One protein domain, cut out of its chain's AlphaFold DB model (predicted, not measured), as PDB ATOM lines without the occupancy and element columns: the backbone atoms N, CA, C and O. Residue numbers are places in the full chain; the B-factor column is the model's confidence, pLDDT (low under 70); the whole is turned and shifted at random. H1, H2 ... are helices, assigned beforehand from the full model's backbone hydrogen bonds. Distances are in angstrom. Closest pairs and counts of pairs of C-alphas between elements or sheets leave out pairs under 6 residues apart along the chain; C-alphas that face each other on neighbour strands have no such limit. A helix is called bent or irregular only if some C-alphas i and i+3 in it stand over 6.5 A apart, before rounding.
ATOM      1  N   TRP A  22      96.598 120.598  81.457       93.69
ATOM      2  CA  TRP A  22      97.663 121.315  82.171       93.69
ATOM      3  C   TRP A  22      99.073 120.794  81.837       93.69
ATOM      4  O   TRP A  22     100.027 121.568  81.850       93.69
ATOM      5  N   VAL A  23      99.214 119.517  81.455       93.38
ATOM      6  CA  VAL A  23     100.495 118.950  80.990       93.38
ATOM      7  C   VAL A  23     100.908 119.580  79.667       93.38
ATOM      8  O   VAL A  23     102.077 119.903  79.468       93.38
ATOM      9  N   ALA A  24      99.949 119.764  78.756       94.50
ATOM     10  CA  ALA A  24     100.201 120.431  77.485       94.50
ATOM     11  C   ALA A  24     100.624 121.890  77.715       94.50
ATOM     12  O   ALA A  24     101.592 122.345  77.112       94.50
ATOM     13  N   VAL A  25      99.967 122.593  78.643       96.62
ATOM     14  CA  VAL A  25     100.341 123.966  79.013       96.62
ATOM     15  C   VAL A  25     101.764 124.021  79.574       96.62
ATOM     16  O   VAL A  25     102.565 124.821  79.102       96.62
ATOM     17  N   ALA A  26     102.122 123.138  80.510       96.94
ATOM     18  CA  ALA A  26     103.462 123.118  81.099       96.94
ATOM     19  C   ALA A  26     104.569 122.786  80.082       96.94
ATOM     20  O   ALA A  26     105.647 123.382  80.128       96.94
ATOM     21  N   ARG A  27     104.301 121.873  79.135       96.06
ATOM     22  CA  ARG A  27     105.211 121.567  78.017       96.06
ATOM     23  C   ARG A  27     105.365 122.757  77.074       96.06
ATOM     24  O   ARG A  27     106.483 123.079  76.690       96.06
ATOM     25  N   GLY A  28     104.265 123.419  76.718       97.44
ATOM     26  CA  GLY A  28     104.304 124.625  75.893       97.44
ATOM     27  C   GLY A  28     105.077 125.762  76.565       97.44
ATOM     28  O   GLY A  28     105.946 126.359  75.937       97.44
ATOM     29  N   ALA A  29     104.852 125.990  77.863       98.00
ATOM     30  CA  ALA A  29     105.622 126.952  78.650       98.00
ATOM     31  C   ALA A  29     107.122 126.617  78.669       98.00
ATOM     32  O   ALA A  29     107.950 127.496  78.441       98.00
ATOM     33  N   ALA A  30     107.477 125.338  78.839       98.12
ATOM     34  CA  ALA A  30     108.866 124.889  78.768       98.12
ATOM     35  C   ALA A  30     109.504 125.178  77.399       98.12
ATOM     36  O   ALA A  30     110.638 125.646  77.350       98.12
ATOM     37  N   ALA A  31     108.780 124.952  76.298       98.38
ATOM     38  CA  ALA A  31     109.258 125.272  74.951       98.38
ATOM     39  C   ALA A  31     109.459 126.779  74.742       98.38
ATOM     40  O   ALA A  31     110.477 127.189  74.190       98.38
ATOM     41  N   GLY A  32     108.521 127.607  75.214       98.00
ATOM     42  CA  GLY A  32     108.648 129.062  75.147       98.00
ATOM     43  C   GLY A  32     109.835 129.586  75.961       98.00
ATOM     44  O   GLY A  32     110.623 130.381  75.453       98.00
ATOM     45  N   LEU A  33     110.020 129.088  77.189       98.12
ATOM     46  CA  LEU A  33     111.187 129.404  78.022       98.12
ATOM     47  C   LEU A  33     112.492 128.943  77.367       98.12
ATOM     48  O   LEU A  33     113.459 129.700  77.338       98.12
ATOM     49  N   ALA A  34     112.520 127.732  76.804       98.12
ATOM     50  CA  ALA A  34     113.686 127.225  76.092       98.12
ATOM     51  C   ALA A  34     114.056 128.116  74.902       98.12
ATOM     52  O   ALA A  34     115.231 128.428  74.730       98.12
ATOM     53  N   LEU A  35     113.072 128.578  74.122       97.44
ATOM     54  CA  LEU A  35     113.308 129.496  73.009       97.44
ATOM     55  C   LEU A  35     113.925 130.818  73.488       97.44
ATOM     56  O   LEU A  35     114.918 131.260  72.921       97.44
ATOM     57  N   LEU A  36     113.391 131.415  74.558       96.94
ATOM     58  CA  LEU A  36     113.943 132.647  75.136       96.94
ATOM     59  C   LEU A  36     115.384 132.450  75.644       96.94
ATOM     60  O   LEU A  36     116.237 133.306  75.415       96.94
ATOM     61  N   LEU A  37     115.680 131.312  76.283       97.06
ATOM     62  CA  LEU A  37     117.038 130.967  76.723       97.06
ATOM     63  C   LEU A  37     117.990 130.771  75.534       97.06
ATOM     64  O   LEU A  37     119.127 131.236  75.588       97.06
ATOM     65  N   ILE A  38     117.533 130.138  74.449       96.75
ATOM     66  CA  ILE A  38     118.307 129.981  73.207       96.75
ATOM     67  C   ILE A  38     118.602 131.342  72.580       96.75
ATOM     68  O   ILE A  38     119.741 131.578  72.183       96.75
ATOM     69  N   CYS A  39     117.631 132.259  72.542       95.44
ATOM     70  CA  CYS A  39     117.873 133.634  72.103       95.44
ATOM     71  C   CYS A  39     118.955 134.317  72.953       95.44
ATOM     72  O   CYS A  39     119.834 134.976  72.405       95.44
ATOM     73  N   GLY A  40     118.943 134.109  74.275       94.62
ATOM     74  CA  GLY A  40     119.990 134.605  75.174       94.62
ATOM     75  C   GLY A  40     121.376 134.008  74.889       94.62
ATOM     76  O   GLY A  40     122.362 134.739  74.863       94.62
ATOM     77  N   LEU A  41     121.461 132.700  74.622       95.62
ATOM     78  CA  LEU A  41     122.717 132.031  74.244       95.62
ATOM     79  C   LEU A  41     123.251 132.524  72.897       95.62
ATOM     80  O   LEU A  41     124.450 132.762  72.756       95.62
ATOM     81  N   ALA A  42     122.367 132.683  71.910       94.25
ATOM     82  CA  ALA A  42     122.722 133.210  70.599       94.25
ATOM     83  C   ALA A  42     123.226 134.657  70.707       94.25
ATOM     84  O   ALA A  42     124.233 135.002  70.092       94.25
ATOM     85  N   GLU A  43     122.600 135.475  71.557       91.94
ATOM     86  CA  GLU A  43     123.063 136.831  71.843       91.94
ATOM     87  C   GLU A  43     124.451 136.856  72.494       91.94
ATOM     88  O   GLU A  43     125.332 137.578  72.023       91.94
ATOM     89  N   GLN A  44     124.689 136.038  73.525       92.56
ATOM     90  CA  GLN A  44     126.020 135.938  74.127       92.56
ATOM     91  C   GLN A  44     127.065 135.517  73.088       92.56
ATOM     92  O   GLN A  44     128.173 136.048  73.083       92.56
ATOM     93  N   ARG A  45     126.734 134.567  72.208       93.06
ATOM     94  CA  ARG A  45     127.652 134.105  71.162       93.06
ATOM     95  C   ARG A  45     127.983 135.212  70.158       93.06
ATOM     96  O   ARG A  45     129.135 135.311  69.755       93.06
ATOM     97  N   GLN A  46     126.995 136.002  69.742       90.06
ATOM     98  CA  GLN A  46     127.167 137.007  68.690       90.06
ATOM     99  C   GLN A  46     127.823 138.299  69.193       90.06
ATOM    100  O   GLN A  46     128.648 138.862  68.480       90.06
ATOM    101  N   TRP A  47     127.498 138.758  70.408       87.56
ATOM    102  CA  TRP A  47     127.984 140.046  70.938       87.56
ATOM    103  C   TRP A  47     128.805 139.935  72.229       87.56
ATOM    104  O   TRP A  47     129.189 140.952  72.800       87.56
ATOM    105  N   GLY A  48     129.066 138.727  72.735       88.19
ATOM    106  CA  GLY A  48     129.825 138.541  73.976       88.19
ATOM    107  C   GLY A  48     129.104 139.063  75.223       88.19
ATOM    108  O   GLY A  48     129.753 139.372  76.223       88.19
ATOM    109  N   THR A  49     127.774 139.200  75.185       88.38
ATOM    110  CA  THR A  49     127.019 139.758  76.312       88.38
ATOM    111  C   THR A  49     127.076 138.846  77.536       88.38
ATOM    112  O   THR A  49     127.043 137.619  77.448       88.38
ATOM    113  N   SER A  50     127.148 139.447  78.725       88.62
ATOM    114  CA  SER A  50     127.125 138.685  79.975       88.62
ATOM    115  C   SER A  50     125.728 138.120  80.246       88.62
ATOM    116  O   SER A  50     124.757 138.876  80.345       88.62
ATOM    117  N   LEU A  51     125.630 136.798  80.430       91.44
ATOM    118  CA  LEU A  51     124.416 136.136  80.928       91.44
ATOM    119  C   LEU A  51     124.199 136.324  82.434       91.44
ATOM    120  O   LEU A  51     123.100 136.073  82.921       91.44
ATOM    121  N   VAL A  52     125.216 136.788  83.169       90.25
ATOM    122  CA  VAL A  52     125.091 137.095  84.603       90.25
ATOM    123  C   VAL A  52     124.050 138.192  84.819       90.25
ATOM    124  O   VAL A  52     123.184 138.061  85.679       90.25
ATOM    125  N   ASP A  53     124.062 139.214  83.966       86.06
ATOM    126  CA  ASP A  53     123.078 140.299  83.958       86.06
ATOM    127  C   ASP A  53     122.074 140.137  82.816       86.06
ATOM    128  O   ASP A  53     121.704 141.111  82.158       86.06
ATOM    129  N   GLY A  54     121.654 138.889  82.568       86.50
ATOM    130  CA  GLY A  54     120.719 138.473  81.524       86.50
ATOM    131  C   GLY A  54     119.469 139.353  81.405       86.50
ATOM    132  O   GLY A  54     119.003 139.965  82.363       86.50
ATOM    133  N   TRP A  55     118.922 139.469  80.187       88.94
ATOM    134  CA  TRP A  55     117.717 140.289  79.968       88.94
ATOM    135  C   TRP A  55     116.466 139.542  80.428       88.94
ATOM    136  O   TRP A  55     115.481 140.175  80.795       88.94
ATOM    137  N   LEU A  56     116.540 138.207  80.442       91.44
ATOM    138  CA  LEU A  56     115.511 137.325  80.965       91.44
ATOM    139  C   LEU A  56     115.477 137.406  82.501       91.44
ATOM    140  O   LEU A  56     114.469 137.826  83.054       91.44
ATOM    141  N   PHE A  57     116.584 137.087  83.174       92.06
ATOM    142  CA  PHE A  57     116.792 137.264  84.618       92.06
ATOM    143  C   PHE A  57     118.297 137.315  84.935       92.06
ATOM    144  O   PHE A  57     119.118 136.837  84.147       92.06
ATOM    145  N   SER A  58     118.659 137.885  86.084       92.94
ATOM    146  CA  SER A  58     120.030 137.974  86.592       92.94
ATOM    147  C   SER A  58     120.453 136.695  87.316       92.94
ATOM    148  O   SER A  58     119.850 136.275  88.307       92.94
ATOM    149  N   LEU A  59     121.564 136.122  86.858       95.06
ATOM    150  CA  LEU A  59     122.247 134.971  87.446       95.06
ATOM    151  C   LEU A  59     123.338 135.365  88.450       95.06
ATOM    152  O   LEU A  59     124.043 134.495  88.961       95.06
ATOM    153  N   ALA A  60     123.492 136.655  88.762       91.75
ATOM    154  CA  ALA A  60     124.404 137.090  89.815       91.75
ATOM    155  C   ALA A  60     124.086 136.367  91.148       91.75
ATOM    156  O   ALA A  60     122.912 136.156  91.470       91.75
ATOM    157  N   PRO A  61     125.099 135.970  91.939       94.56
ATOM    158  CA  PRO A  61     126.523 136.288  91.799       94.56
ATOM    159  C   PRO A  61     127.335 135.250  90.999       94.56
ATOM    160  O   PRO A  61     128.550 135.170  91.177       94.56
ATOM    161  N   LEU A  62     126.710 134.416  90.158       95.31
ATOM    162  CA  LEU A  62     127.450 133.386  89.429       95.31
ATOM    163  C   LEU A  62     128.543 133.995  88.527       95.31
ATOM    164  O   LEU A  62     128.285 134.970  87.820       95.31
ATOM    165  N   PRO A  63     129.737 133.376  88.471       94.81
ATOM    166  CA  PRO A  63     130.718 133.636  87.426       94.81
ATOM    167  C   PRO A  63     130.118 133.443  86.029       94.81
ATOM    168  O   PRO A  63     129.294 132.549  85.817       94.81
ATOM    169  N   ALA A  64     130.598 134.212  85.047       92.62
ATOM    170  CA  ALA A  64     130.085 134.179  83.674       92.62
ATOM    171  C   ALA A  64     130.092 132.772  83.046       92.62
ATOM    172  O   ALA A  64     129.138 132.398  82.367       92.62
ATOM    173  N   ALA A  65     131.123 131.964  83.325       95.50
ATOM    174  CA  ALA A  65     131.209 130.583  82.852       95.50
ATOM    175  C   ALA A  65     130.104 129.682  83.435       95.50
ATOM    176  O   ALA A  65     129.514 128.887  82.706       95.50
ATOM    177  N   LEU A  66     129.782 129.830  84.727       97.00
ATOM    178  CA  LEU A  66     128.708 129.065  85.369       97.00
ATOM    179  C   LEU A  66     127.328 129.538  84.913       97.00
ATOM    180  O   LEU A  66     126.445 128.709  84.711       97.00
ATOM    181  N   ALA A  67     127.151 130.844  84.696       96.56
ATOM    182  CA  ALA A  67     125.925 131.384  84.118       96.56
ATOM    183  C   ALA A  67     125.679 130.825  82.703       96.56
ATOM    184  O   ALA A  67     124.585 130.337  82.418       96.56
ATOM    185  N   LEU A  68     126.714 130.809  81.853       96.25
ATOM    186  CA  LEU A  68     126.660 130.182  80.529       96.25
ATOM    187  C   LEU A  68     126.350 128.688  80.618       96.25
ATOM    188  O   LEU A  68     125.427 128.233  79.948       96.25
ATOM    189  N   ALA A  69     127.062 127.937  81.459       97.19
ATOM    190  CA  ALA A  69     126.828 126.506  81.625       97.19
ATOM    191  C   ALA A  69     125.390 126.211  82.077       97.19
ATOM    192  O   ALA A  69     124.738 125.329  81.521       97.19
ATOM    193  N   LEU A  70     124.863 126.981  83.036       97.25
ATOM    194  CA  LEU A  70     123.498 126.817  83.531       97.25
ATOM    195  C   LEU A  70     122.466 127.063  82.425       97.25
ATOM    196  O   LEU A  70     121.573 126.239  82.240       97.25
ATOM    197  N   VAL A  71     122.582 128.152  81.662       97.19
ATOM    198  CA  VAL A  71     121.641 128.464  80.571       97.19
ATOM    199  C   VAL A  71     121.762 127.447  79.430       97.19
ATOM    200  O   VAL A  71     120.742 126.928  78.968       97.19
ATOM    201  N   ALA A  72     122.991 127.105  79.029       97.00
ATOM    202  CA  ALA A  72     123.282 126.119  77.988       97.00
ATOM    203  C   ALA A  72     122.796 124.713  78.355       97.00
ATOM    204  O   ALA A  72     122.435 123.945  77.469       97.00
ATOM    205  N   PHE A  73     122.743 124.384  79.646       97.62
ATOM    206  CA  PHE A  73     122.181 123.132  80.142       97.62
ATOM    207  C   PHE A  73     120.651 123.181  80.269       97.62
ATOM    208  O   PHE A  73     119.958 122.222  79.924       97.62
ATOM    209  N   THR A  74     120.098 124.307  80.724       97.81
ATOM    210  CA  THR A  74     118.656 124.466  80.967       97.81
ATOM    211  C   THR A  74     117.852 124.420  79.670       97.81
ATOM    212  O   THR A  74     116.847 123.715  79.598       97.81
ATOM    213  N   ALA A  75     118.292 125.128  78.625       97.62
ATOM    214  CA  ALA A  75     117.584 125.188  77.346       97.62
ATOM    215  C   ALA A  75     117.310 123.802  76.707       97.62
ATOM    216  O   ALA A  75     116.141 123.490  76.461       97.62
ATOM    217  N   PRO A  76     118.314 122.930  76.470       98.12
ATOM    218  CA  PRO A  76     118.079 121.609  75.889       98.12
ATOM    219  C   PRO A  76     117.288 120.698  76.826       98.12
ATOM    220  O   PRO A  76     116.508 119.878  76.354       98.12
ATOM    221  N   LEU A  77     117.431 120.849  78.144       97.81
ATOM    222  CA  LEU A  77     116.681 120.054  79.112       97.81
ATOM    223  C   LEU A  77     115.181 120.386  79.091       97.81
ATOM    224  O   LEU A  77     114.345 119.482  79.146       97.81
ATOM    225  N   LEU A  78     114.833 121.667  78.939       98.19
ATOM    226  CA  LEU A  78     113.454 122.109  78.732       98.19
ATOM    227  C   LEU A  78     112.901 121.656  77.373       98.19
ATOM    228  O   LEU A  78     111.751 121.219  77.311       98.19
ATOM    229  N   LEU A  79     113.709 121.681  76.305       97.75
ATOM    230  CA  LEU A  79     113.323 121.108  75.007       97.75
ATOM    231  C   LEU A  79     113.108 119.593  75.087       97.75
ATOM    232  O   LEU A  79     112.155 119.074  74.505       97.75
ATOM    233  N   LEU A  80     113.954 118.886  75.836       96.94
ATOM    234  CA  LEU A  80     113.826 117.451  76.052       96.94
ATOM    235  C   LEU A  80     112.530 117.133  76.804       96.94
ATOM    236  O   LEU A  80     111.810 116.226  76.402       96.94
ATOM    237  N   PHE A  81     112.188 117.907  77.839       96.38
ATOM    238  CA  PHE A  81     110.899 117.788  78.525       96.38
ATOM    239  C   PHE A  81     109.715 118.120  77.601       96.38
ATOM    240  O   PHE A  81     108.702 117.414  77.604       96.38
ATOM    241  N   PHE A  82     109.842 119.162  76.773       96.12
ATOM    242  CA  PHE A  82     108.835 119.506  75.773       96.12
ATOM    243  C   PHE A  82     108.602 118.358  74.790       96.12
ATOM    244  O   PHE A  82     107.446 118.025  74.550       96.12
ATOM    245  N   ALA A  83     109.646 117.722  74.256       94.88
ATOM    246  CA  ALA A  83     109.526 116.621  73.299       94.88
ATOM    247  C   ALA A  83     109.079 115.306  73.969       94.88
ATOM    248  O   ALA A  83     108.163 114.636  73.485       94.88
ATOM    249  N   PHE A  84     109.664 114.981  75.123       93.06
ATOM    250  CA  PHE A  84     109.513 113.709  75.828       93.06
ATOM    251  C   PHE A  84     109.088 113.935  77.289       93.06
ATOM    252  O   PHE A  84     109.914 113.871  78.195       93.06
ATOM    253  N   PRO A  85     107.788 114.129  77.576       86.38
ATOM    254  CA  PRO A  85     107.325 114.390  78.945       86.38
ATOM    255  C   PRO A  85     107.554 113.202  79.891       86.38
ATOM    256  O   PRO A  85     107.660 113.372  81.103       86.38
ATOM    257  N   GLY A  86     107.648 111.987  79.344       87.81
ATOM    258  CA  GLY A  86     107.954 110.760  80.079       87.81
ATOM    259  C   GLY A  86     109.447 110.565  80.345       87.81
ATOM    260  O   GLY A  86     109.942 109.464  80.121       87.81
ATOM    261  N   LEU A  87     110.160 111.608  80.786       91.69
ATOM    262  CA  LEU A  87     111.592 111.519  81.089       91.69
ATOM    263  C   LEU A  87     111.876 110.413  82.123       91.69
ATOM    264  O   LEU A  87     111.101 110.251  83.078       91.69
ATOM    265  N   PRO A  88     112.997 109.677  81.992       94.25
ATOM    266  CA  PRO A  88     113.428 108.744  83.022       94.25
ATOM    267  C   PRO A  88     113.666 109.496  84.338       94.25
ATOM    268  O   PRO A  88     114.047 110.668  84.348       94.25
ATOM    269  N   GLN A  89     113.443 108.812  85.464       95.00
ATOM    270  CA  GLN A  89     113.504 109.403  86.805       95.00
ATOM    271  C   GLN A  89     114.748 110.275  87.081       95.00
ATOM    272  O   GLN A  89     114.544 111.374  87.602       95.00
ATOM    273  N   PRO A  90     115.990 109.878  86.725       96.31
ATOM    274  CA  PRO A  90     117.154 110.736  86.947       96.31
ATOM    275  C   PRO A  90     117.092 112.040  86.142       96.31
ATOM    276  O   PRO A  90     117.273 113.110  86.713       96.31
ATOM    277  N   LEU A  91     116.756 111.989  84.846       96.00
ATOM    278  CA  LEU A  91     116.654 113.196  84.010       96.00
ATOM    279  C   LEU A  91     115.522 114.117  84.464       96.00
ATOM    280  O   LEU A  91     115.669 115.335  84.441       96.00
ATOM    281  N   ARG A  92     114.405 113.544  84.920       95.50
ATOM    282  CA  ARG A  92     113.296 114.311  85.493       95.50
ATOM    283  C   ARG A  92     113.718 115.042  86.766       95.50
ATOM    284  O   ARG A  92     113.368 116.206  86.931       95.50
ATOM    285  N   LEU A  93     114.462 114.372  87.650       96.88
ATOM    286  CA  LEU A  93     115.001 114.986  88.863       96.88
ATOM    287  C   LEU A  93     115.963 116.124  88.513       96.88
ATOM    288  O   LEU A  93     115.823 117.211  89.060       96.88
ATOM    289  N   ILE A  94     116.878 115.901  87.566       97.69
ATOM    290  CA  ILE A  94     117.811 116.933  87.100       97.69
ATOM    291  C   ILE A  94     117.045 118.129  86.521       97.69
ATOM    292  O   ILE A  94     117.278 119.253  86.942       97.69
ATOM    293  N   CYS A  95     116.064 117.894  85.643       97.44
ATOM    294  CA  CYS A  95     115.205 118.944  85.083       97.44
ATOM    295  C   CYS A  95     114.487 119.750  86.164       97.44
ATOM    296  O   CYS A  95     114.516 120.979  86.138       97.44
ATOM    297  N   PHE A  96     113.905 119.070  87.151       97.56
ATOM    298  CA  PHE A  96     113.246 119.727  88.270       97.56
ATOM    299  C   PHE A  96     114.219 120.564  89.110       97.56
ATOM    300  O   PHE A  96     113.911 121.711  89.420       97.56
ATOM    301  N   LEU A  97     115.398 120.032  89.445       98.06
ATOM    302  CA  LEU A  97     116.415 120.755  90.214       98.06
ATOM    303  C   LEU A  97     116.955 121.969  89.451       98.06
ATOM    304  O   LEU A  97     117.151 123.022  90.050       98.06
ATOM    305  N   THR A  98     117.147 121.858  88.137       97.94
ATOM    306  CA  THR A  98     117.551 122.986  87.290       97.94
ATOM    307  C   THR A  98     116.473 124.071  87.260       97.94
ATOM    308  O   THR A  98     116.782 125.238  87.481       97.94
ATOM    309  N   VAL A  99     115.202 123.699  87.068       97.88
ATOM    310  CA  VAL A  99     114.069 124.639  87.141       97.88
ATOM    311  C   VAL A  99     113.997 125.303  88.519       97.88
ATOM    312  O   VAL A  99     113.836 126.517  88.602       97.88
ATOM    313  N   LEU A 100     114.175 124.534  89.596       97.94
ATOM    314  CA  LEU A 100     114.187 125.045  90.965       97.94
ATOM    315  C   LEU A 100     115.339 126.033  91.200       97.94
ATOM    316  O   LEU A 100     115.134 127.068  91.832       97.94
ATOM    317  N   ALA A 101     116.527 125.757  90.657       97.75
ATOM    318  CA  ALA A 101     117.661 126.675  90.714       97.75
ATOM    319  C   ALA A 101     117.350 127.997  89.989       97.75
ATOM    320  O   ALA A 101     117.567 129.066  90.559       97.75
ATOM    321  N   CYS A 102     116.768 127.942  88.784       97.81
ATOM    322  CA  CYS A 102     116.300 129.136  88.068       97.81
ATOM    323  C   CYS A 102     115.252 129.919  88.877       97.81
ATOM    324  O   CYS A 102     115.374 131.138  89.002       97.81
ATOM    325  N   CYS A 103     114.278 129.237  89.494       97.94
ATOM    326  CA  CYS A 103     113.320 129.867  90.408       97.94
ATOM    327  C   CYS A 103     114.013 130.580  91.577       97.94
ATOM    328  O   CYS A 103     113.564 131.650  91.972       97.94
ATOM    329  N   GLY A 104     115.104 130.027  92.117       97.75
ATOM    330  CA  GLY A 104     115.895 130.667  93.170       97.75
ATOM    331  C   GLY A 104     116.503 132.004  92.732       97.75
ATOM    332  O   GLY A 104     116.374 133.001  93.443       97.75
ATOM    333  N   PHE A 105     117.099 132.059  91.536       97.31
ATOM    334  CA  PHE A 105     117.643 133.307  90.978       97.31
ATOM    335  C   PHE A 105     116.554 134.351  90.718       97.31
ATOM    336  O   PHE A 105     116.730 135.519  91.062       97.31
ATOM    337  N   ILE A 106     115.408 133.931  90.182       96.88
ATOM    338  CA  ILE A 106     114.267 134.823  89.947       96.88
ATOM    339  C   ILE A 106     113.657 135.292  91.278       96.88
ATOM    340  O   ILE A 106     113.321 136.464  91.427       96.88
ATOM    341  N   GLY A 107     113.567 134.414  92.278       97.38
ATOM    342  CA  GLY A 107     113.106 134.753  93.624       97.38
ATOM    343  C   GLY A 107     113.978 135.818  94.292       97.38
ATOM    344  O   GLY A 107     113.458 136.720  94.947       97.38
ATOM    345  N   ARG A 108     115.295 135.789  94.053       96.00
ATOM    346  CA  ARG A 108     116.206 136.865  94.469       96.00
ATOM    347  C   ARG A 108     115.875 138.193  93.781       96.00
ATOM    348  O   ARG A 108     115.890 139.218  94.453       96.00
ATOM    349  N   GLU A 109     115.554 138.202  92.486       93.38
ATOM    350  CA  GLU A 109     115.125 139.434  91.801       93.38
ATOM    351  C   GLU A 109     113.800 139.971  92.356       93.38
ATOM    352  O   GLU A 109     113.678 141.176  92.563       93.38
ATOM    353  N   VAL A 110     112.830 139.097  92.653       95.50
ATOM    354  CA  VAL A 110     111.572 139.473  93.328       95.50
ATOM    355  C   VAL A 110     111.863 140.132  94.678       95.50
ATOM    356  O   VAL A 110     111.290 141.173  94.998       95.50
ATOM    357  N   TRP A 111     112.773 139.552  95.461       95.38
ATOM    358  CA  TRP A 111     113.192 140.107  96.744       95.38
ATOM    359  C   TRP A 111     113.840 141.487  96.578       95.38
ATOM    360  O   TRP A 111     113.407 142.455  97.197       95.38
ATOM    361  N   GLN A 112     114.818 141.609  95.676       91.75
ATOM    362  CA  GLN A 112     115.508 142.873  95.398       91.75
ATOM    363  C   GLN A 112     114.551 143.966  94.918       91.75
ATOM    364  O   GLN A 112     114.608 145.088  95.414       91.75
ATOM    365  N   ALA A 113     113.638 143.645  94.000       91.00
ATOM    366  CA  ALA A 113     112.627 144.581  93.523       91.00
ATOM    367  C   ALA A 113     111.678 145.027  94.647       91.00
ATOM    368  O   ALA A 113     111.250 146.179  94.655       91.00
ATOM    369  N   THR A 114     111.372 144.144  95.601       92.94
ATOM    370  CA  THR A 114     110.500 144.451  96.745       92.94
ATOM    371  C   THR A 114     111.166 145.414  97.727       92.94
ATOM    372  O   THR A 114     110.520 146.368  98.161       92.94
ATOM    373  N   GLU A 115     112.447 145.179  98.029       93.31
ATOM    374  CA  GLU A 115     113.256 145.967  98.970       93.31
ATOM    375  C   GLU A 115     113.671 147.335  98.407       93.31
ATOM    376  O   GLU A 115     113.673 148.337  99.115       93.31
ATOM    377  N   GLN A 116     114.029 147.399  97.122       89.38
ATOM    378  CA  GLN A 116     114.642 148.591  96.521       89.38
ATOM    379  C   GLN A 116     113.639 149.550  95.866       89.38
ATOM    380  O   GLN A 116     114.017 150.655  95.474       89.38
ATOM    381  N   THR A 117     112.373 149.146  95.725       89.19
ATOM    382  CA  THR A 117     111.355 149.930  95.011       89.19
ATOM    383  C   THR A 117     110.305 150.467  95.974       89.19
ATOM    384  O   THR A 117     109.829 149.759  96.865       89.19
ATOM    385  N   SER A 118     109.886 151.716  95.759       89.75
ATOM    386  CA  SER A 118     108.771 152.307  96.497       89.75
ATOM    387  C   SER A 118     107.473 151.522  96.287       89.75
ATOM    388  O   SER A 118     107.249 150.909  95.242       89.75
ATOM    389  N   GLU A 119     106.581 151.568  97.277       89.50
ATOM    390  CA  GLU A 119     105.316 150.824  97.257       89.50
ATOM    391  C   GLU A 119     104.465 151.128  96.014       89.50
ATOM    392  O   GLU A 119     103.918 150.215  95.400       89.50
ATOM    393  N   GLN A 120     104.442 152.394  95.582       88.44
ATOM    394  CA  GLN A 120     103.689 152.844  94.408       88.44
ATOM    395  C   GLN A 120     104.169 152.217  93.096       88.44
ATOM    396  O   GLN A 120     103.371 152.035  92.180       88.44
ATOM    397  N   LEU A 121     105.459 151.891  92.987       88.62
ATOM    398  CA  LEU A 121     106.047 151.377  91.750       88.62
ATOM    399  C   LEU A 121     106.375 149.875  91.818       88.62
ATOM    400  O   LEU A 121     106.792 149.274  90.825       88.62
ATOM    401  N   ARG A 122     106.153 149.249  92.979       90.50
ATOM    402  CA  ARG A 122     106.485 147.847  93.250       90.50
ATOM    403  C   ARG A 122     105.770 146.881  92.306       90.50
ATOM    404  O   ARG A 122     106.383 145.929  91.837       90.50
ATOM    405  N   THR A 123     104.500 147.125  91.990       91.81
ATOM    406  CA  THR A 123     103.716 146.267  91.080       91.81
ATOM    407  C   THR A 123     104.336 146.194  89.685       91.81
ATOM    408  O   THR A 123     104.475 145.104  89.132       91.81
ATOM    409  N   ALA A 124     104.775 147.332  89.146       90.50
ATOM    410  CA  ALA A 124     105.447 147.410  87.853       90.50
ATOM    411  C   ALA A 124     106.833 146.747  87.893       90.50
ATOM    412  O   ALA A 124     107.144 145.927  87.029       90.50
ATOM    413  N   ALA A 125     107.635 147.022  88.928       90.50
ATOM    414  CA  ALA A 125     108.954 146.407  89.101       90.50
ATOM    415  C   ALA A 125     108.888 144.871  89.220       90.50
ATOM    416  O   ALA A 125     109.763 144.171  88.710       90.50
ATOM    417  N   LEU A 126     107.832 144.341  89.847       94.44
ATOM    418  CA  LEU A 126     107.625 142.905  90.040       94.44
ATOM    419  C   LEU A 126     107.059 142.173  88.819       94.44
ATOM    420  O   LEU A 126     107.137 140.946  88.785       94.44
ATOM    421  N   ALA A 127     106.524 142.878  87.818       94.88
ATOM    422  CA  ALA A 127     105.831 142.258  86.687       94.88
ATOM    423  C   ALA A 127     106.690 141.202  85.965       94.88
ATOM    424  O   ALA A 127     106.270 140.054  85.814       94.88
ATOM    425  N   GLN A 128     107.920 141.560  85.579       94.88
ATOM    426  CA  GLN A 128     108.854 140.637  84.925       94.88
ATOM    427  C   GLN A 128     109.274 139.457  85.814       94.88
ATOM    428  O   GLN A 128     109.031 138.317  85.403       94.88
ATOM    429  N   PRO A 129     109.896 139.662  86.991       95.44
ATOM    430  CA  PRO A 129     110.410 138.543  87.773       95.44
ATOM    431  C   PRO A 129     109.281 137.634  88.281       95.44
ATOM    432  O   PRO A 129     109.414 136.415  88.225       95.44
ATOM    433  N   LEU A 130     108.126 138.180  88.680       96.56
ATOM    434  CA  LEU A 130     106.989 137.361  89.105       96.56
ATOM    435  C   LEU A 130     106.388 136.565  87.939       96.56
ATOM    436  O   LEU A 130     106.098 135.380  88.091       96.56
ATOM    437  N   GLY A 131     106.231 137.188  86.766       96.62
ATOM    438  CA  GLY A 131     105.728 136.503  85.576       96.62
ATOM    439  C   GLY A 131     106.631 135.345  85.146       96.62
ATOM    440  O   GLY A 131     106.142 134.248  84.877       96.62
ATOM    441  N   LEU A 132     107.953 135.543  85.166       96.81
ATOM    442  CA  LEU A 132     108.918 134.474  84.899       96.81
ATOM    443  C   LEU A 132     108.883 133.381  85.969       96.81
ATOM    444  O   LEU A 132     108.889 132.201  85.621       96.81
ATOM    445  N   LEU A 133     108.791 133.747  87.250       97.69
ATOM    446  CA  LEU A 133     108.680 132.781  88.342       97.69
ATOM    447  C   LEU A 133     107.462 131.872  88.149       97.69
ATOM    448  O   LEU A 133     107.584 130.655  88.256       97.69
ATOM    449  N   LEU A 134     106.306 132.446  87.806       97.44
ATOM    450  CA  LEU A 134     105.086 131.685  87.532       97.44
ATOM    451  C   LEU A 134     105.263 130.723  86.351       97.44
ATOM    452  O   LEU A 134     104.854 129.566  86.449       97.44
ATOM    453  N   LEU A 135     105.910 131.158  85.264       97.31
ATOM    454  CA  LEU A 135     106.201 130.297  84.113       97.31
ATOM    455  C   LEU A 135     107.096 129.111  84.505       97.31
ATOM    456  O   LEU A 135     106.765 127.966  84.189       97.31
ATOM    457  N   PHE A 136     108.175 129.351  85.256       97.69
ATOM    458  CA  PHE A 136     109.048 128.277  85.740       97.69
ATOM    459  C   PHE A 136     108.344 127.350  86.741       97.69
ATOM    460  O   PHE A 136     108.540 126.138  86.674       97.69
ATOM    461  N   VAL A 137     107.485 127.872  87.623       97.81
ATOM    462  CA  VAL A 137     106.679 127.055  88.548       97.81
ATOM    463  C   VAL A 137     105.722 126.147  87.777       97.81
ATOM    464  O   VAL A 137     105.672 124.948  88.050       97.81
ATOM    465  N   VAL A 138     105.010 126.671  86.774       97.38
ATOM    466  CA  VAL A 138     104.120 125.874  85.914       97.38
ATOM    467  C   VAL A 138     104.902 124.773  85.195       97.38
ATOM    468  O   VAL A 138     104.475 123.616  85.187       97.38
ATOM    469  N   THR A 139     106.078 125.090  84.648       97.19
ATOM    470  CA  THR A 139     106.965 124.095  84.038       97.19
ATOM    471  C   THR A 139     107.446 123.052  85.052       97.19
ATOM    472  O   THR A 139     107.366 121.858  84.769       97.19
ATOM    473  N   GLY A 140     107.875 123.460  86.249       96.94
ATOM    474  CA  GLY A 140     108.345 122.565  87.310       96.94
ATOM    475  C   GLY A 140     107.265 121.601  87.805       96.94
ATOM    476  O   GLY A 140     107.513 120.399  87.919       96.94
ATOM    477  N   LEU A 141     106.038 122.092  88.012       96.31
ATOM    478  CA  LEU A 141     104.871 121.254  88.317       96.31
ATOM    479  C   LEU A 141     104.570 120.275  87.171       96.31
ATOM    480  O   LEU A 141     104.271 119.105  87.418       96.31
ATOM    481  N   GLY A 142     104.730 120.730  85.924       95.12
ATOM    482  CA  GLY A 142     104.746 119.906  84.714       95.12
ATOM    483  C   GLY A 142     105.692 118.714  84.812       95.12
ATOM    484  O   GLY A 142     105.271 117.564  84.658       95.12
ATOM    485  N   VAL A 143     106.964 118.998  85.089       95.31
ATOM    486  CA  VAL A 143     108.045 118.007  85.183       95.31
ATOM    487  C   VAL A 143     107.738 116.965  86.257       95.31
ATOM    488  O   VAL A 143     107.857 115.768  85.996       95.31
ATOM    489  N   VAL A 144     107.284 117.389  87.440       94.62
ATOM    490  CA  VAL A 144     106.935 116.476  88.543       94.62
ATOM    491  C   VAL A 144     105.718 115.621  88.189       94.62
ATOM    492  O   VAL A 144     105.752 114.393  88.319       94.62
ATOM    493  N   GLY A 145     104.642 116.245  87.709       91.44
ATOM    494  CA  GLY A 145     103.368 115.565  87.502       91.44
ATOM    495  C   GLY A 145     103.356 114.589  86.316       91.44
ATOM    496  O   GLY A 145     102.649 113.579  86.369       91.44
ATOM    497  N   CYS A 146     104.204 114.792  85.299       88.19
ATOM    498  CA  CYS A 146     104.386 113.833  84.195       88.19
ATOM    499  C   CYS A 146     104.984 112.487  84.641       88.19
ATOM    500  O   CYS A 146     104.949 111.505  83.897       88.19
ATOM    501  N   GLY A 147     105.509 112.407  85.867       83.00
ATOM    502  CA  GLY A 147     106.009 111.167  86.440       83.00
ATOM    503  C   GLY A 147     104.944 110.133  86.790       83.00
ATOM    504  O   GLY A 147     105.272 108.956  86.950       83.00
ATOM    505  N   SER A 148     103.682 110.547  86.895       85.56
ATOM    506  CA  SER A 148     102.584 109.663  87.270       85.56
ATOM    507  C   SER A 148     102.106 108.818  86.080       85.56
ATOM    508  O   SER A 148     101.832 109.364  85.007       85.56
ATOM    509  N   PRO A 149     101.914 107.494  86.241       77.38
ATOM    510  CA  PRO A 149     101.384 106.637  85.177       77.38
ATOM    511  C   PRO A 149      99.976 107.052  84.726       77.38
ATOM    512  O   PRO A 149      99.608 106.784  83.587       77.38
ATOM    513  N   ARG A 150      99.215 107.758  85.578       73.44
ATOM    514  CA  ARG A 150      97.869 108.280  85.272       73.44
ATOM    515  C   ARG A 150      97.870 109.442  84.276       73.44
ATOM    516  O   ARG A 150      96.822 109.805  83.762       73.44
ATOM    517  N   VAL A 151      99.033 110.044  84.039       76.94
ATOM    518  CA  VAL A 151      99.196 111.276  83.253       76.94
ATOM    519  C   VAL A 151      99.823 110.975  81.880       76.94
ATOM    520  O   VAL A 151      99.965 111.858  81.036       76.94
ATOM    521  N   ARG A 152     100.164 109.704  81.614       67.81
ATOM    522  CA  ARG A 152     100.745 109.250  80.345       67.81
ATOM    523  C   ARG A 152      99.666 109.180  79.260       67.81
ATOM    524  O   ARG A 152      98.841 108.276  79.259       67.81
ATOM    525  N   GLY A 153      99.711 110.117  78.318       75.94
ATOM    526  CA  GLY A 153      98.835 110.166  77.148       75.94
ATOM    527  C   GLY A 153      99.348 111.167  76.114       75.94
ATOM    528  O   GLY A 153     100.317 111.889  76.363       75.94
ATOM    529  N   ARG A 154      98.712 111.233  74.938       82.50
ATOM    530  CA  ARG A 154      99.060 112.251  73.932       82.50
ATOM    531  C   ARG A 154      98.556 113.609  74.424       82.50
ATOM    532  O   ARG A 154      97.357 113.787  74.634       82.50
ATOM    533  N   SER A 155      99.470 114.553  74.648       86.06
ATOM    534  CA  SER A 155      99.123 115.951  74.935       86.06
ATOM    535  C   SER A 155      98.566 116.624  73.679       86.06
ATOM    536  O   SER A 155      99.006 116.325  72.570       86.06
ATOM    537  N   SER A 156      97.632 117.560  73.852       90.75
ATOM    538  CA  SER A 156      97.137 118.383  72.744       90.75
ATOM    539  C   SER A 156      98.257 119.276  72.202       90.75
ATOM    540  O   SER A 156      98.753 120.147  72.916       90.75
ATOM    541  N   TRP A 157      98.651 119.069  70.943       92.31
ATOM    542  CA  TRP A 157      99.671 119.887  70.274       92.31
ATOM    543  C   TRP A 157      99.258 121.354  70.155       92.31
ATOM    544  O   TRP A 157     100.071 122.236  70.410       92.31
ATOM    545  N   PHE A 158      97.975 121.614  69.890       94.25
ATOM    546  CA  PHE A 158      97.438 122.970  69.832       94.25
ATOM    547  C   PHE A 158      97.610 123.716  71.165       94.25
ATOM    548  O   PHE A 158      98.107 124.837  71.183       94.25
ATOM    549  N   ALA A 159      97.284 123.075  72.293       94.81
ATOM    550  CA  ALA A 159      97.461 123.685  73.612       94.81
ATOM    551  C   ALA A 159      98.941 123.960  73.933       94.81
ATOM    552  O   ALA A 159      99.256 124.990  74.525       94.81
ATOM    553  N   MET A 160      99.851 123.071  73.510       95.88
ATOM    554  CA  MET A 160     101.295 123.294  73.649       95.88
ATOM    555  C   MET A 160     101.760 124.503  72.830       95.88
ATOM    556  O   MET A 160     102.486 125.342  73.355       95.88
ATOM    557  N   LEU A 161     101.327 124.611  71.569       96.81
ATOM    558  CA  LEU A 161     101.687 125.720  70.684       96.81
ATOM    559  C   LEU A 161     101.195 127.058  71.244       96.81
ATOM    560  O   LEU A 161     101.979 127.994  71.368       96.81
ATOM    561  N   VAL A 162      99.924 127.128  71.650       97.38
ATOM    562  CA  VAL A 162      99.344 128.339  72.247       97.38
ATOM    563  C   VAL A 162     100.093 128.734  73.520       97.38
ATOM    564  O   VAL A 162     100.458 129.896  73.670       97.38
ATOM    565  N   ALA A 163     100.387 127.785  74.415       97.50
ATOM    566  CA  ALA A 163     101.139 128.073  75.636       97.50
ATOM    567  C   ALA A 163     102.580 128.540  75.351       97.50
ATOM    568  O   ALA A 163     103.061 129.463  76.010       97.50
ATOM    569  N   ALA A 164     103.252 127.965  74.348       97.88
ATOM    570  CA  ALA A 164     104.574 128.417  73.914       97.88
ATOM    571  C   ALA A 164     104.528 129.847  73.356       97.88
ATOM    572  O   ALA A 164     105.308 130.697  73.787       97.88
ATOM    573  N   CYS A 165     103.570 130.146  72.472       97.19
ATOM    574  CA  CYS A 165     103.363 131.491  71.935       97.19
ATOM    575  C   CYS A 165     103.049 132.504  73.040       97.19
ATOM    576  O   CYS A 165     103.657 133.566  73.075       97.19
ATOM    577  N   LEU A 166     102.156 132.176  73.979       97.00
ATOM    578  CA  LEU A 166     101.840 133.052  75.111       97.00
ATOM    579  C   LEU A 166     103.063 133.300  75.999       97.00
ATOM    580  O   LEU A 166     103.269 134.423  76.447       97.00
ATOM    581  N   THR A 167     103.905 132.292  76.215       97.12
ATOM    582  CA  THR A 167     105.147 132.433  76.992       97.12
ATOM    583  C   THR A 167     106.120 133.402  76.318       97.12
ATOM    584  O   THR A 167     106.633 134.313  76.961       97.12
ATOM    585  N   VAL A 168     106.326 133.262  75.008       96.81
ATOM    586  CA  VAL A 168     107.234 134.131  74.242       96.81
ATOM    587  C   VAL A 168     106.667 135.548  74.114       96.81
ATOM    588  O   VAL A 168     107.385 136.515  74.345       96.81
ATOM    589  N   CYS A 169     105.377 135.691  73.801       95.38
ATOM    590  CA  CYS A 169     104.732 136.989  73.593       95.38
ATOM    591  C   CYS A 169     104.456 137.755  74.894       95.38
ATOM    592  O   CYS A 169     104.403 138.984  74.870       95.38
ATOM    593  N   SER A 170     104.287 137.071  76.030       95.44
ATOM    594  CA  SER A 170     104.137 137.742  77.330       95.44
ATOM    595  C   SER A 170     105.447 138.360  77.810       95.44
ATOM    596  O   SER A 170     105.418 139.398  78.466       95.44
ATOM    597  N   PHE A 171     106.598 137.789  77.442       94.69
ATOM    598  CA  PHE A 171     107.894 138.274  77.908       94.69
ATOM    599  C   PHE A 171     108.169 139.765  77.590       94.69
ATOM    600  O   PHE A 171     108.508 140.502  78.521       94.69
ATOM    601  N   PRO A 172     107.990 140.268  76.348       94.81
ATOM    602  CA  PRO A 172     108.117 141.697  76.048       94.81
ATOM    603  C   PRO A 172     107.185 142.576  76.881       94.81
ATOM    604  O   PRO A 172     107.618 143.598  77.406       94.81
ATOM    605  N   VAL A 173     105.928 142.154  77.056       94.00
ATOM    606  CA  VAL A 173     104.923 142.900  77.829       94.00
ATOM    607  C   VAL A 173     105.371 143.043  79.284       94.00
ATOM    608  O   VAL A 173     105.389 144.147  79.826       94.00
ATOM    609  N   LEU A 174     105.791 141.935  79.898       94.12
ATOM    610  CA  LEU A 174     106.293 141.914  81.270       94.12
ATOM    611  C   LEU A 174     107.577 142.744  81.418       94.12
ATOM    612  O   LEU A 174     107.746 143.484  82.389       94.12
ATOM    613  N   SER A 175     108.471 142.666  80.430       93.31
ATOM    614  CA  SER A 175     109.720 143.429  80.416       93.31
ATOM    615  C   SER A 175     109.455 144.927  80.366       93.31
ATOM    616  O   SER A 175     110.000 145.662  81.184       93.31
ATOM    617  N   ILE A 176     108.597 145.378  79.443       92.62
ATOM    618  CA  ILE A 176     108.170 146.778  79.277       92.62
ATOM    619  C   ILE A 176     107.629 147.365  80.586       92.62
ATOM    620  O   ILE A 176     107.997 148.479  80.951       92.62
ATOM    621  N   GLN A 177     106.818 146.608  81.328       90.38
ATOM    622  CA  GLN A 177     106.298 147.067  82.619       90.38
ATOM    623  C   GLN A 177     107.406 147.246  83.668       90.38
ATOM    624  O   GLN A 177     107.406 148.232  84.400       90.38
ATOM    625  N   SER A 178     108.377 146.330  83.718       89.38
ATOM    626  CA  SER A 178     109.428 146.362  84.743       89.38
ATOM    627  C   SER A 178     110.579 147.329  84.449       89.38
ATOM    628  O   SER A 178     111.118 147.943  85.370       89.38
ATOM    629  N   ALA A 179     110.974 147.504  83.182       85.50
ATOM    630  CA  ALA A 179     112.174 148.262  82.815       85.50
ATOM    631  C   ALA A 179     112.086 149.755  83.157       85.50
ATOM    632  O   ALA A 179     113.113 150.407  83.343       85.50
ATOM    633  N   ALA A 180     110.873 150.287  83.273       80.31
ATOM    634  CA  ALA A 180     110.623 151.673  83.644       80.31
ATOM    635  C   ALA A 180     110.966 152.006  85.099       80.31
ATOM    636  O   ALA A 180     111.141 153.174  85.432       80.31
ATOM    637  N   VAL A 181     111.045 150.983  85.951       84.06
ATOM    638  CA  VAL A 181     111.127 151.130  87.409       84.06
ATOM    639  C   VAL A 181     112.335 150.393  87.987       84.06
ATOM    640  O   VAL A 181     112.491 150.279  89.199       84.06
TER     641      VAL A 181
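What this domain is: This is residues 22 to 181 of the 391 residues of an uncharacterized protein of Planctomycetaceae bacterium (UniProt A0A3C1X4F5). Three long helices, H3, H4 and H5, run back and forth along the longest axis, with H4 between the other two, and the splayed hairpin of H1 and H2 crosses this set at a slant. H1 packs with its first part on H4 and H5, H2 packs with its last part on H3, and the loop of residues 48 to 63 joins the hairpin at its far end. The printed part has 160 residues with five named helices, H1 to H5 in chain order, and no named strand; its class is all helix. The whole is compact, with a radius of gyration of the C-alphas of 15.7 A and spans of 47 by 34 by 25 A.

How they stand to each other: Start at H1, residues 22 to 47, which with H4, residues 119 to 145, is the hub, each touching three helices. H1 and H2, residues 64 to 83, touch as a hairpin; their closest C-alphas, of Ala 34 and Ala 75, are 4.6 A apart, at a tilt of 36 degrees, only just steep, opposite ways. Look next at residues 74 to 81 of H2, which touch H3, residues 89 to 116, closest at the C-alphas of Leu 77 and Cys 95, 6.3 A. H3 and H4 form a hairpin at a shallow tilt of 8 degrees, closest at Phe 96 and Gly 140, C-alphas 5.7 A apart. H4 is irregular, with C-alphas 120 and 123 7.4 A apart, and has a kink of 44 degrees near residue 126. With residues 124 to 135 it touches H5, residues 157 to 179, in a hairpin, closest at the C-alphas of Ala 125 and Ser 178, 4.4 A. Go back to H1: its residues 24 to 36 touch H5 at a steep tilt of 53 degrees, with C-alphas 28 and 160 closest at 4.0 A. Its residues 22 to 33 touch H4, closest at C-alphas 26 and 139, 4.7 A. H1 and H3 are apart, as are H3 and H5. The helix packing is mostly crossed, only just, with 2 of 6 touching pairs at a shallow tilt. Every O i to N i+4 pair is within hydrogen-bond range in H1 and H3, against 15 of 16 in H2, 19 of 23 in H4 and 16 of 19 in H5.

Where its parts are: Find C-alpha 22 at (97.663, 121.315, 82.171); from there H1 runs 37.4 A. H2 spans 29.0 A, H3 40.4 A from C-alpha 89 at (113.504, 109.403, 86.805), and H4 36.6 A. H5 runs 33.4 A to C-alpha 179 at (112.174, 148.262, 82.815).

The domain as a whole: The farthest C-alphas, of Ser 118 and Pro 149, are 47.6 A apart. The printed part has no cut. H1 to H2 and H4 to H5 are long links; the other two are tight. The mean pLDDT of the printed part is 93.6, with residue 152 alone under 70.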